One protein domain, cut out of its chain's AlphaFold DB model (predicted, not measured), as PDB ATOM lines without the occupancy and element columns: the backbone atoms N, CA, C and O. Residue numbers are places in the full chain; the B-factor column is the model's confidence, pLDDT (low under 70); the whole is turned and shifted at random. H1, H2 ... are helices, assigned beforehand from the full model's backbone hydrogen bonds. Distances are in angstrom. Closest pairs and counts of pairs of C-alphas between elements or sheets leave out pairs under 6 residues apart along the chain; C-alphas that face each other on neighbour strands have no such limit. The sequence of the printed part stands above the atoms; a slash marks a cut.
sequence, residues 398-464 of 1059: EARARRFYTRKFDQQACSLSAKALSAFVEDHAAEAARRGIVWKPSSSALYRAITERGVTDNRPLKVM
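Overview. This is residues 398 to 464 of the 1059 residues of the protein "DDE-type integrase/transposase/recombinase" of Methylobacterium sp. 2A (UniProt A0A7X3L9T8). Helix H1 lies in the middle of a small, compact group of helices, with H2 and H3 following one another over one side of it and the short H5 on the opposite side, at the beginning of H1. H4 crosses H1 and also packs on H2, and the stretch from residue 435 to 442 folds back from the end of H3 to the beginning of H4. The printed part has 67 residues with five named helices, in the order H1, H2, H3, H4, H5, and no named strand; the class is all helix. The whole is compact and rounded, with a radius of gyration of the C-alphas of 10.6 A and spans of 27 by 24 by 18 A.

Along the chain. H1, the longest helix, covers residues 398 to 411 and measures 19.8 A from C-alpha 398 at (2.730, -74.360, 487.251) to C-alpha 411 at (15.500, -87.523, 494.671). H4 covers residues 443 to 452 and measures 13.7 A. H2 covers residues 420 to 427 and measures 10.4 A. H3 covers residues 429 to 434, and H5 covers residues 461 to 464, ending with C-alpha 464 at (0.211, -81.406, 488.894).

Arrangement. H1 and H4 touch, about perpendicular at 74 degrees; their closest C-alphas, those of Thr 406 and Ile 450, are 5.7 A apart. H1 touches H5 with residues 398 to 403 alone, and the closest C-alphas, of Ala 399 and Met 464, are 4.5 A apart. H1 and H2 are close but not clearly touching, with the closest C-alphas, of Tyr 405 and Val 425, 7.0 A apart. H1 and H3 are also close but not clearly touching, the closest C-alphas being those of Phe 404 and Ala 432 at 7.3 A; they run opposite ways at a steep tilt of 65 degrees. H2 and H4 touch at Leu 421 and Ser 443, whose C-alphas, the closest of the two helices, are 5.1 A apart; at 72 degrees they are only just about perpendicular. H2 and H3 meet only through their link. H3 is apart from H4 and from H5, and H2 is apart from H5. In H1 and H4 every O i to N i+4 pair is within hydrogen-bond range, in H2 3 of 4 and in H3 1 of 2, while H5 is too short for such a pair.

Size, cuts and confidence. The two C-alphas farthest apart, those of Lys 419 and Lys 462, are 27.7 A from each other. The printed part has no cut. The link from H2 to H3 is tight, the other three are short, and no link is long. The mean pLDDT of the printed part is 84.1, and residues 456 to 457, in the link from H4 to H5, are under 70.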
ATOM      1  N   GLU A 398       2.887 -73.950 485.853       84.38
ATOM      2  CA  GLU A 398       2.730 -74.360 487.251       84.38
ATOM      3  C   GLU A 398       2.803 -75.886 487.429       84.38
ATOM      4  O   GLU A 398       3.327 -76.372 488.430       84.38
ATOM      5  N   ALA A 399       2.257 -76.654 486.480       84.75
ATOM      6  CA  ALA A 399       2.260 -78.113 486.516       84.75
ATOM      7  C   ALA A 399       3.641 -78.673 486.154       84.75
ATOM      8  O   ALA A 399       4.127 -79.578 486.835       84.75
ATOM      9  N   ARG A 400       4.298 -78.083 485.142       85.38
ATOM     10  CA  ARG A 400       5.699 -78.368 484.779       85.38
ATOM     11  C   ARG A 400       6.621 -78.127 485.981       85.38
ATOM     12  O   ARG A 400       7.389 -79.013 486.351       85.38
ATOM     13  N   ALA A 401       6.468 -76.984 486.652       86.94
ATOM     14  CA  ALA A 401       7.210 -76.632 487.857       86.94
ATOM     15  C   ALA A 401       6.941 -77.582 489.029       86.94
ATOM     16  O   ALA A 401       7.887 -78.126 489.588       86.94
ATOM     17  N   ARG A 402       5.674 -77.830 489.392       88.06
ATOM     18  CA  ARG A 402       5.334 -78.772 490.476       88.06
ATOM     19  C   ARG A 402       5.898 -80.168 490.197       88.06
ATOM     20  O   ARG A 402       6.521 -80.734 491.085       88.06
ATOM     21  N   ARG A 403       5.782 -80.690 488.963       87.69
ATOM     22  CA  ARG A 403       6.394 -81.979 488.578       87.69
ATOM     23  C   ARG A 403       7.916 -81.959 488.759       87.69
ATOM     24  O   ARG A 403       8.457 -82.940 489.254       87.69
ATOM     25  N   PHE A 404       8.591 -80.866 488.390       88.38
ATOM     26  CA  PHE A 404      10.041 -80.714 488.558       88.38
ATOM     27  C   PHE A 404      10.463 -80.681 490.033       88.38
ATOM     28  O   PHE A 404      11.222 -81.550 490.453       88.38
ATOM     29  N   TYR A 405       9.952 -79.737 490.833       88.56
ATOM     30  CA  TYR A 405      10.364 -79.599 492.236       88.56
ATOM     31  C   TYR A 405       9.944 -80.804 493.088       88.56
ATOM     32  O   TYR A 405      10.701 -81.208 493.963       88.56
ATOM     33  N   THR A 406       8.794 -81.435 492.817       87.56
ATOM     34  CA  THR A 406       8.415 -82.676 493.510       87.56
ATOM     35  C   THR A 406       9.307 -83.851 493.102       87.56
ATOM     36  O   THR A 406       9.780 -84.543 493.991       87.56
ATOM     37  N   ARG A 407       9.648 -84.040 491.814       86.94
ATOM     38  CA  ARG A 407      10.622 -85.081 491.417       86.94
ATOM     39  C   ARG A 407      12.025 -84.830 491.974       86.94
ATOM     40  O   ARG A 407      12.718 -85.786 492.292       86.94
ATOM     41  N   LYS A 408      12.444 -83.569 492.119       88.00
ATOM     42  CA  LYS A 408      13.697 -83.227 492.808       88.00
ATOM     43  C   LYS A 408      13.630 -83.551 494.296       88.00
ATOM     44  O   LYS A 408      14.586 -84.100 494.818       88.00
ATOM     45  N   PHE A 409      12.507 -83.278 494.961       87.06
ATOM     46  CA  PHE A 409      12.308 -83.654 496.363       87.06
ATOM     47  C   PHE A 409      12.284 -85.180 496.552       87.06
ATOM     48  O   PHE A 409      12.853 -85.683 497.512       87.06
ATOM     49  N   ASP A 410      11.687 -85.918 495.610       84.75
ATOM     50  CA  ASP A 410      11.709 -87.388 495.594       84.75
ATOM     51  C   ASP A 410      13.148 -87.946 495.425       84.75
ATOM     52  O   ASP A 410      13.427 -89.049 495.883       84.75
ATOM     53  N   GLN A 411      14.070 -87.183 494.815       84.69
ATOM     54  CA  GLN A 411      15.500 -87.523 494.671       84.69
ATOM     55  C   GLN A 411      16.380 -87.038 495.838       84.69
ATOM     56  O   GLN A 411      17.383 -87.667 496.161       84.69
ATOM     57  N   GLN A 412      16.050 -85.889 496.431       84.00
ATOM     58  CA  GLN A 412      16.822 -85.199 497.466       84.00
ATOM     59  C   GLN A 412      15.853 -84.673 498.534       84.00
ATOM     60  O   GLN A 412      15.485 -83.497 498.557       84.00
ATOM     61  N   ALA A 413      15.392 -85.574 499.400       80.94
ATOM     62  CA  ALA A 413      14.375 -85.267 500.398       80.94
ATOM     63  C   ALA A 413      14.913 -84.326 501.491       80.94
ATOM     64  O   ALA A 413      15.850 -84.659 502.215       80.94
ATOM     65  N   CYS A 414      14.277 -83.163 501.655       84.75
ATOM     66  CA  CYS A 414      14.539 -82.235 502.757       84.75
ATOM     67  C   CYS A 414      13.409 -82.272 503.804       84.75
ATOM     68  O   CYS A 414      12.360 -82.884 503.594       84.75
ATOM     69  N   SER A 415      13.572 -81.584 504.942       87.06
ATOM     70  CA  SER A 415      12.473 -81.496 505.917       87.06
ATOM     71  C   SER A 415      11.252 -80.793 505.309       87.06
ATOM     72  O   SER A 415      11.381 -79.790 504.606       87.06
ATOM     73  N   LEU A 416      10.044 -81.271 505.626       86.12
ATOM     74  CA  LEU A 416       8.777 -80.686 505.155       86.12
ATOM     75  C   LEU A 416       8.429 -79.336 505.826       86.12
ATOM     76  O   LEU A 416       7.293 -78.866 505.744       86.12
ATOM     77  N   SER A 417       9.389 -78.705 506.506       87.31
ATOM     78  CA  SER A 417       9.207 -77.400 507.140       87.31
ATOM     79  C   SER A 417       9.109 -76.284 506.094       87.31
ATOM     80  O   SER A 417       9.773 -76.310 505.057       87.31
ATOM     81  N   ALA A 418       8.313 -75.249 506.380       86.06
ATOM     82  CA  ALA A 418       8.102 -74.145 505.442       86.06
ATOM     83  C   ALA A 418       9.394 -73.375 505.093       86.06
ATOM     84  O   ALA A 418       9.470 -72.809 504.002       86.06
ATOM     85  N   LYS A 419      10.396 -73.375 505.989       87.12
ATOM     86  CA  LYS A 419      11.722 -72.773 505.764       87.12
ATOM     87  C   LYS A 419      12.575 -73.638 504.831       87.12
ATOM     88  O   LYS A 419      13.063 -73.123 503.830       87.12
ATOM     89  N   ALA A 420      12.701 -74.941 505.104       86.75
ATOM     90  CA  ALA A 420      13.500 -75.848 504.273       86.75
ATOM     91  C   ALA A 420      12.915 -76.011 502.863       86.75
ATOM     92  O   ALA A 420      13.642 -75.863 501.887       86.75
ATOM     93  N   LEU A 421      11.593 -76.181 502.736       89.12
ATOM     94  CA  LEU A 421      10.920 -76.217 501.431       89.12
ATOM     95  C   LEU A 421      11.027 -74.892 500.655       89.12
ATOM     96  O   LEU A 421      10.834 -74.894 499.443       89.12
ATOM     97  N   SER A 422      11.301 -73.764 501.321       88.12
ATOM     98  CA  SER A 422      11.554 -72.488 500.637       88.12
ATOM     99  C   SER A 422      13.002 -72.354 500.169       88.12
ATOM    100  O   SER A 422      13.210 -71.821 499.087       88.12
ATOM    101  N   ALA A 423      13.979 -72.840 500.947       87.56
ATOM    102  CA  ALA A 423      15.378 -72.913 500.519       87.56
ATOM    103  C   ALA A 423      15.516 -73.842 499.303       87.56
ATOM    104  O   ALA A 423      15.920 -73.399 498.236       87.56
ATOM    105  N   PHE A 424      14.976 -75.060 499.409       90.62
ATOM    106  CA  PHE A 424      14.973 -76.079 498.355       90.62
ATOM    107  C   PHE A 424      14.443 -75.585 496.990       90.62
ATOM    108  O   PHE A 424      14.927 -75.985 495.931       90.62
ATOM    109  N   VAL A 425      13.438 -74.699 496.989       89.44
ATOM    110  CA  VAL A 425      12.905 -74.092 495.754       89.44
ATOM    111  C   VAL A 425      13.856 -73.053 495.155       89.44
ATOM    112  O   VAL A 425      13.894 -72.916 493.934       89.44
ATOM    113  N   GLU A 426      14.619 -72.334 495.977       89.06
ATOM    114  CA  GLU A 426      15.644 -71.391 495.519       89.06
ATOM    115  C   GLU A 426      16.907 -72.120 495.039       89.06
ATOM    116  O   GLU A 426      17.373 -71.842 493.934       89.06
ATOM    117  N   ASP A 427      17.387 -73.118 495.786       88.38
ATOM    118  CA  ASP A 427      18.586 -73.904 495.458       88.38
ATOM    119  C   ASP A 427      18.461 -74.574 494.074       88.38
ATOM    120  O   ASP A 427      19.355 -74.493 493.228       88.38
ATOM    121  N   HIS A 428      17.296 -75.164 493.780       89.25
ATOM    122  CA  HIS A 428      17.014 -75.784 492.480       89.25
ATOM    123  C   HIS A 428      16.449 -74.815 491.419       89.25
ATOM    124  O   HIS A 428      16.221 -75.225 490.273       89.25
ATOM    125  N   ALA A 429      16.264 -73.524 491.728       85.75
ATOM    126  CA  ALA A 429      15.712 -72.545 490.785       85.75
ATOM    127  C   ALA A 429      16.586 -72.361 489.535       85.75
ATOM    128  O   ALA A 429      16.067 -72.235 488.423       85.75
ATOM    129  N   ALA A 430      17.912 -72.378 489.700       85.12
ATOM    130  CA  ALA A 430      18.865 -72.235 488.600       85.12
ATOM    131  C   ALA A 430      18.887 -73.454 487.656       85.12
ATOM    132  O   ALA A 430      19.337 -73.353 486.512       85.12
ATOM    133  N   GLU A 431      18.402 -74.616 488.102       86.94
ATOM    134  CA  GLU A 431      18.186 -75.786 487.245       86.94
ATOM    135  C   GLU A 431      16.803 -75.736 486.576       86.94
ATOM    136  O   GLU A 431      16.696 -75.974 485.372       86.94
ATOM    137  N   ALA A 432      15.756 -75.344 487.314       85.44
ATOM    138  CA  ALA A 432      14.416 -75.134 486.763       85.44
ATOM    139  C   ALA A 432      14.429 -74.123 485.601       85.44
ATOM    140  O   ALA A 432      13.905 -74.404 484.520       85.44
ATOM    141  N   ALA A 433      15.108 -72.986 485.785       84.56
ATOM    142  CA  ALA A 433      15.254 -71.952 484.764       84.56
ATOM    143  C   ALA A 433      15.955 -72.476 483.497       84.56
ATOM    144  O   ALA A 433      15.471 -72.236 482.390       84.56
ATOM    145  N   ARG A 434      17.032 -73.268 483.646       85.44
ATOM    146  CA  ARG A 434      17.732 -73.925 482.523       85.44
ATOM    147  C   ARG A 434      16.847 -74.917 481.758       85.44
ATOM    148  O   ARG A 434      17.022 -75.076 480.557       85.44
ATOM    149  N   ARG A 435      15.856 -75.530 482.415       81.25
ATOM    150  CA  ARG A 435      14.834 -76.399 481.790       81.25
ATOM    151  C   ARG A 435      13.609 -75.627 481.255       81.25
ATOM    152  O   ARG A 435      12.580 -76.230 480.949       81.25
ATOM    153  N   GLY A 436      13.680 -74.295 481.163       82.44
ATOM    154  CA  GLY A 436      12.582 -73.455 480.674       82.44
ATOM    155  C   GLY A 436      11.364 -73.435 481.605       82.44
ATOM    156  O   GLY A 436      10.227 -73.380 481.130       82.44
ATOM    157  N   ILE A 437      11.579 -73.536 482.920       84.75
ATOM    158  CA  ILE A 437      10.543 -73.459 483.957       84.75
ATOM    159  C   ILE A 437      10.732 -72.150 484.733       84.75
ATOM    160  O   ILE A 437      11.638 -72.020 485.551       84.75
ATOM    161  N   VAL A 438       9.861 -71.171 484.470       83.81
ATOM    162  CA  VAL A 438       9.954 -69.811 485.047       83.81
ATOM    163  C   VAL A 438       9.207 -69.681 486.385       83.81
ATOM    164  O   VAL A 438       9.515 -68.809 487.194       83.81
ATOM    165  N   TRP A 439       8.211 -70.535 486.640       87.44
ATOM    166  CA  TRP A 439       7.344 -70.435 487.819       87.44
ATOM    167  C   TRP A 439       7.922 -71.190 489.028       87.44
ATOM    168  O   TRP A 439       8.262 -72.368 488.930       87.44
ATOM    169  N   LYS A 440       7.980 -70.521 490.186       89.88
ATOM    170  CA  LYS A 440       8.391 -71.102 491.474       89.88
ATOM    171  C   LYS A 440       7.161 -71.426 492.341       89.88
ATOM    172  O   LYS A 440       6.328 -70.536 492.532       89.88
ATOM    173  N   PRO A 441       7.025 -72.644 492.895       87.44
ATOM    174  CA  PRO A 441       6.004 -72.934 493.896       87.44
ATOM    175  C   PRO A 441       6.319 -72.227 495.219       87.44
ATOM    176  O   PRO A 441       7.468 -72.156 495.634       87.44
ATOM    177  N   SER A 442       5.289 -71.778 495.939       89.88
ATOM    178  CA  SER A 442       5.449 -71.470 497.365       89.88
ATOM    179  C   SER A 442       5.662 -72.759 498.166       89.88
ATOM    180  O   SER A 442       5.198 -73.826 497.757       89.88
ATOM    181  N   SER A 443       6.288 -72.672 499.342       88.06
ATOM    182  CA  SER A 443       6.532 -73.835 500.214       88.06
ATOM    183  C   SER A 443       5.254 -74.625 500.534       88.06
ATOM    184  O   SER A 443       5.266 -75.851 500.494       88.06
ATOM    185  N   SER A 444       4.111 -73.953 500.731       85.56
ATOM    186  CA  SER A 444       2.801 -74.610 500.898       85.56
ATOM    187  C   SER A 444       2.290 -75.294 499.615       85.56
ATOM    188  O   SER A 444       1.687 -76.366 499.686       85.56
ATOM    189  N   ALA A 445       2.546 -74.721 498.434       84.62
ATOM    190  CA  ALA A 445       2.181 -75.341 497.160       84.62
ATOM    191  C   ALA A 445       3.057 -76.565 496.836       84.62
ATOM    192  O   ALA A 445       2.538 -77.544 496.301       84.62
ATOM    193  N   LEU A 446       4.347 -76.531 497.191       86.69
ATOM    194  CA  LEU A 446       5.250 -77.677 497.080       86.69
ATOM    195  C   LEU A 446       4.903 -78.765 498.107       86.69
ATOM    196  O   LEU A 446       4.759 -79.920 497.720       86.69
ATOM    197  N   TYR A 447       4.652 -78.402 499.371       86.25
ATOM    198  CA  TYR A 447       4.189 -79.332 500.411       86.25
ATOM    199  C   TYR A 447       2.963 -80.130 499.943       86.25
ATOM    200  O   TYR A 447       2.964 -81.360 499.993       86.25
ATOM    201  N   ARG A 448       1.937 -79.453 499.405       82.50
ATOM    202  CA  ARG A 448       0.745 -80.121 498.852       82.50
ATOM    203  C   ARG A 448       1.043 -80.948 497.601       82.50
ATOM    204  O   ARG A 448       0.413 -81.976 497.399       82.50
ATOM    205  N   ALA A 449       1.993 -80.541 496.760       83.56
ATOM    206  CA  ALA A 449       2.398 -81.349 495.608       83.56
ATOM    207  C   ALA A 449       3.125 -82.643 496.023       83.56
ATOM    208  O   ALA A 449       2.886 -83.687 495.428       83.56
ATOM    209  N   ILE A 450       3.937 -82.603 497.082       84.19
ATOM    210  CA  ILE A 450       4.596 -83.789 497.645       84.19
ATOM    211  C   ILE A 450       3.571 -84.721 498.315       84.19
ATOM    212  O   ILE A 450       3.587 -85.926 498.063       84.19
ATOM    213  N   THR A 451       2.676 -84.166 499.142       79.62
ATOM    214  CA  THR A 451       1.799 -84.931 500.054       79.62
ATOM    215  C   THR A 451       0.422 -85.311 499.495       79.62
ATOM    216  O   THR A 451      -0.134 -86.314 499.932       79.62
ATOM    217  N   GLU A 452      -0.144 -84.551 498.547       75.38
ATOM    218  CA  GLU A 452      -1.511 -84.758 498.028       75.38
ATOM    219  C   GLU A 452      -1.549 -85.243 496.557       75.38
ATOM    220  O   GLU A 452      -2.636 -85.509 496.036       75.38
ATOM    221  N   ARG A 453      -0.410 -85.307 495.838       76.50
ATOM    222  CA  ARG A 453      -0.384 -85.441 494.362       76.50
ATOM    223  C   ARG A 453       0.627 -86.463 493.828       76.50
ATOM    224  O   ARG A 453       1.826 -86.197 493.740       76.50
ATOM    225  N   GLY A 454       0.115 -87.594 493.346       72.06
ATOM    226  CA  GLY A 454       0.944 -88.704 492.866       72.06
ATOM    227  C   GLY A 454       1.685 -89.413 494.002       72.06
ATOM    228  O   GLY A 454       1.455 -89.131 495.177       72.06
ATOM    229  N   VAL A 455       2.572 -90.328 493.630       72.19
ATOM    230  CA  VAL A 455       3.418 -91.118 494.537       72.19
ATOM    231  C   VAL A 455       4.880 -90.899 494.130       72.19
ATOM    232  O   VAL A 455       5.139 -90.426 493.021       72.19
ATOM    233  N   THR A 456       5.833 -91.216 495.009       67.81
ATOM    234  CA  THR A 456       7.246 -91.382 494.635       67.81
ATOM    235  C   THR A 456       7.354 -92.201 493.340       67.81
ATOM    236  O   THR A 456       6.558 -93.114 493.111       67.81
ATOM    237  N   ASP A 457       8.274 -91.806 492.461       65.38
ATOM    238  CA  ASP A 457       8.436 -92.274 491.074       65.38
ATOM    239  C   ASP A 457       7.255 -91.958 490.125       65.38
ATOM    240  O   ASP A 457       7.459 -91.296 489.093       65.38
ATOM    241  N   ASN A 458       6.003 -92.296 490.475       72.44
ATOM    242  CA  ASN A 458       4.826 -91.934 489.672       72.44
ATOM    243  C   ASN A 458       4.217 -90.559 490.029       72.44
ATOM    244  O   ASN A 458       3.174 -90.428 490.686       72.44
ATOM    245  N   ARG A 459       4.847 -89.511 489.484       79.56
ATOM    246  CA  ARG A 459       4.346 -88.123 489.451       79.56
ATOM    247  C   ARG A 459       3.914 -87.733 488.016       79.56
ATOM    248  O   ARG A 459       4.728 -87.148 487.289       79.56
ATOM    249  N   PRO A 460       2.680 -88.033 487.557       79.56
ATOM    250  CA  PRO A 460       2.225 -87.720 486.198       79.56
ATOM    251  C   PRO A 460       1.782 -86.253 486.068       79.56
ATOM    252  O   PRO A 460       1.170 -85.675 486.971       79.56
ATOM    253  N   LEU A 461       2.084 -85.621 484.930       79.19
ATOM    254  CA  LEU A 461       2.000 -84.155 484.789       79.19
ATOM    255  C   LEU A 461       0.551 -83.627 484.884       79.19
ATOM    256  O   LEU A 461       0.301 -82.591 485.504       79.19
ATOM    257  N   LYS A 462      -0.421 -84.407 484.393       75.50
ATOM    258  CA  LYS A 462      -1.873 -84.149 484.472       75.50
ATOM    259  C   LYS A 462      -2.392 -83.954 485.910       75.50
ATOM    260  O   LYS A 462      -3.354 -83.220 486.119       75.50
ATOM    261  N   VAL A 463      -1.740 -84.558 486.910       77.75
ATOM    262  CA  VAL A 463      -2.109 -84.454 488.340       77.75
ATOM    263  C   VAL A 463      -1.489 -83.214 489.006       77.75
ATOM    264  O   VAL A 463      -1.983 -82.733 490.028       77.75
ATOM    265  N   MET A 464      -0.452 -82.625 488.405       82.25
ATOM    266  CA  MET A 464       0.211 -81.406 488.894       82.25
ATOM    267  C   MET A 464      -0.473 -80.104 488.434       82.25
ATOM    268  O   MET A 464      -0.202 -79.025 488.975       82.25
TER     269      MET A 464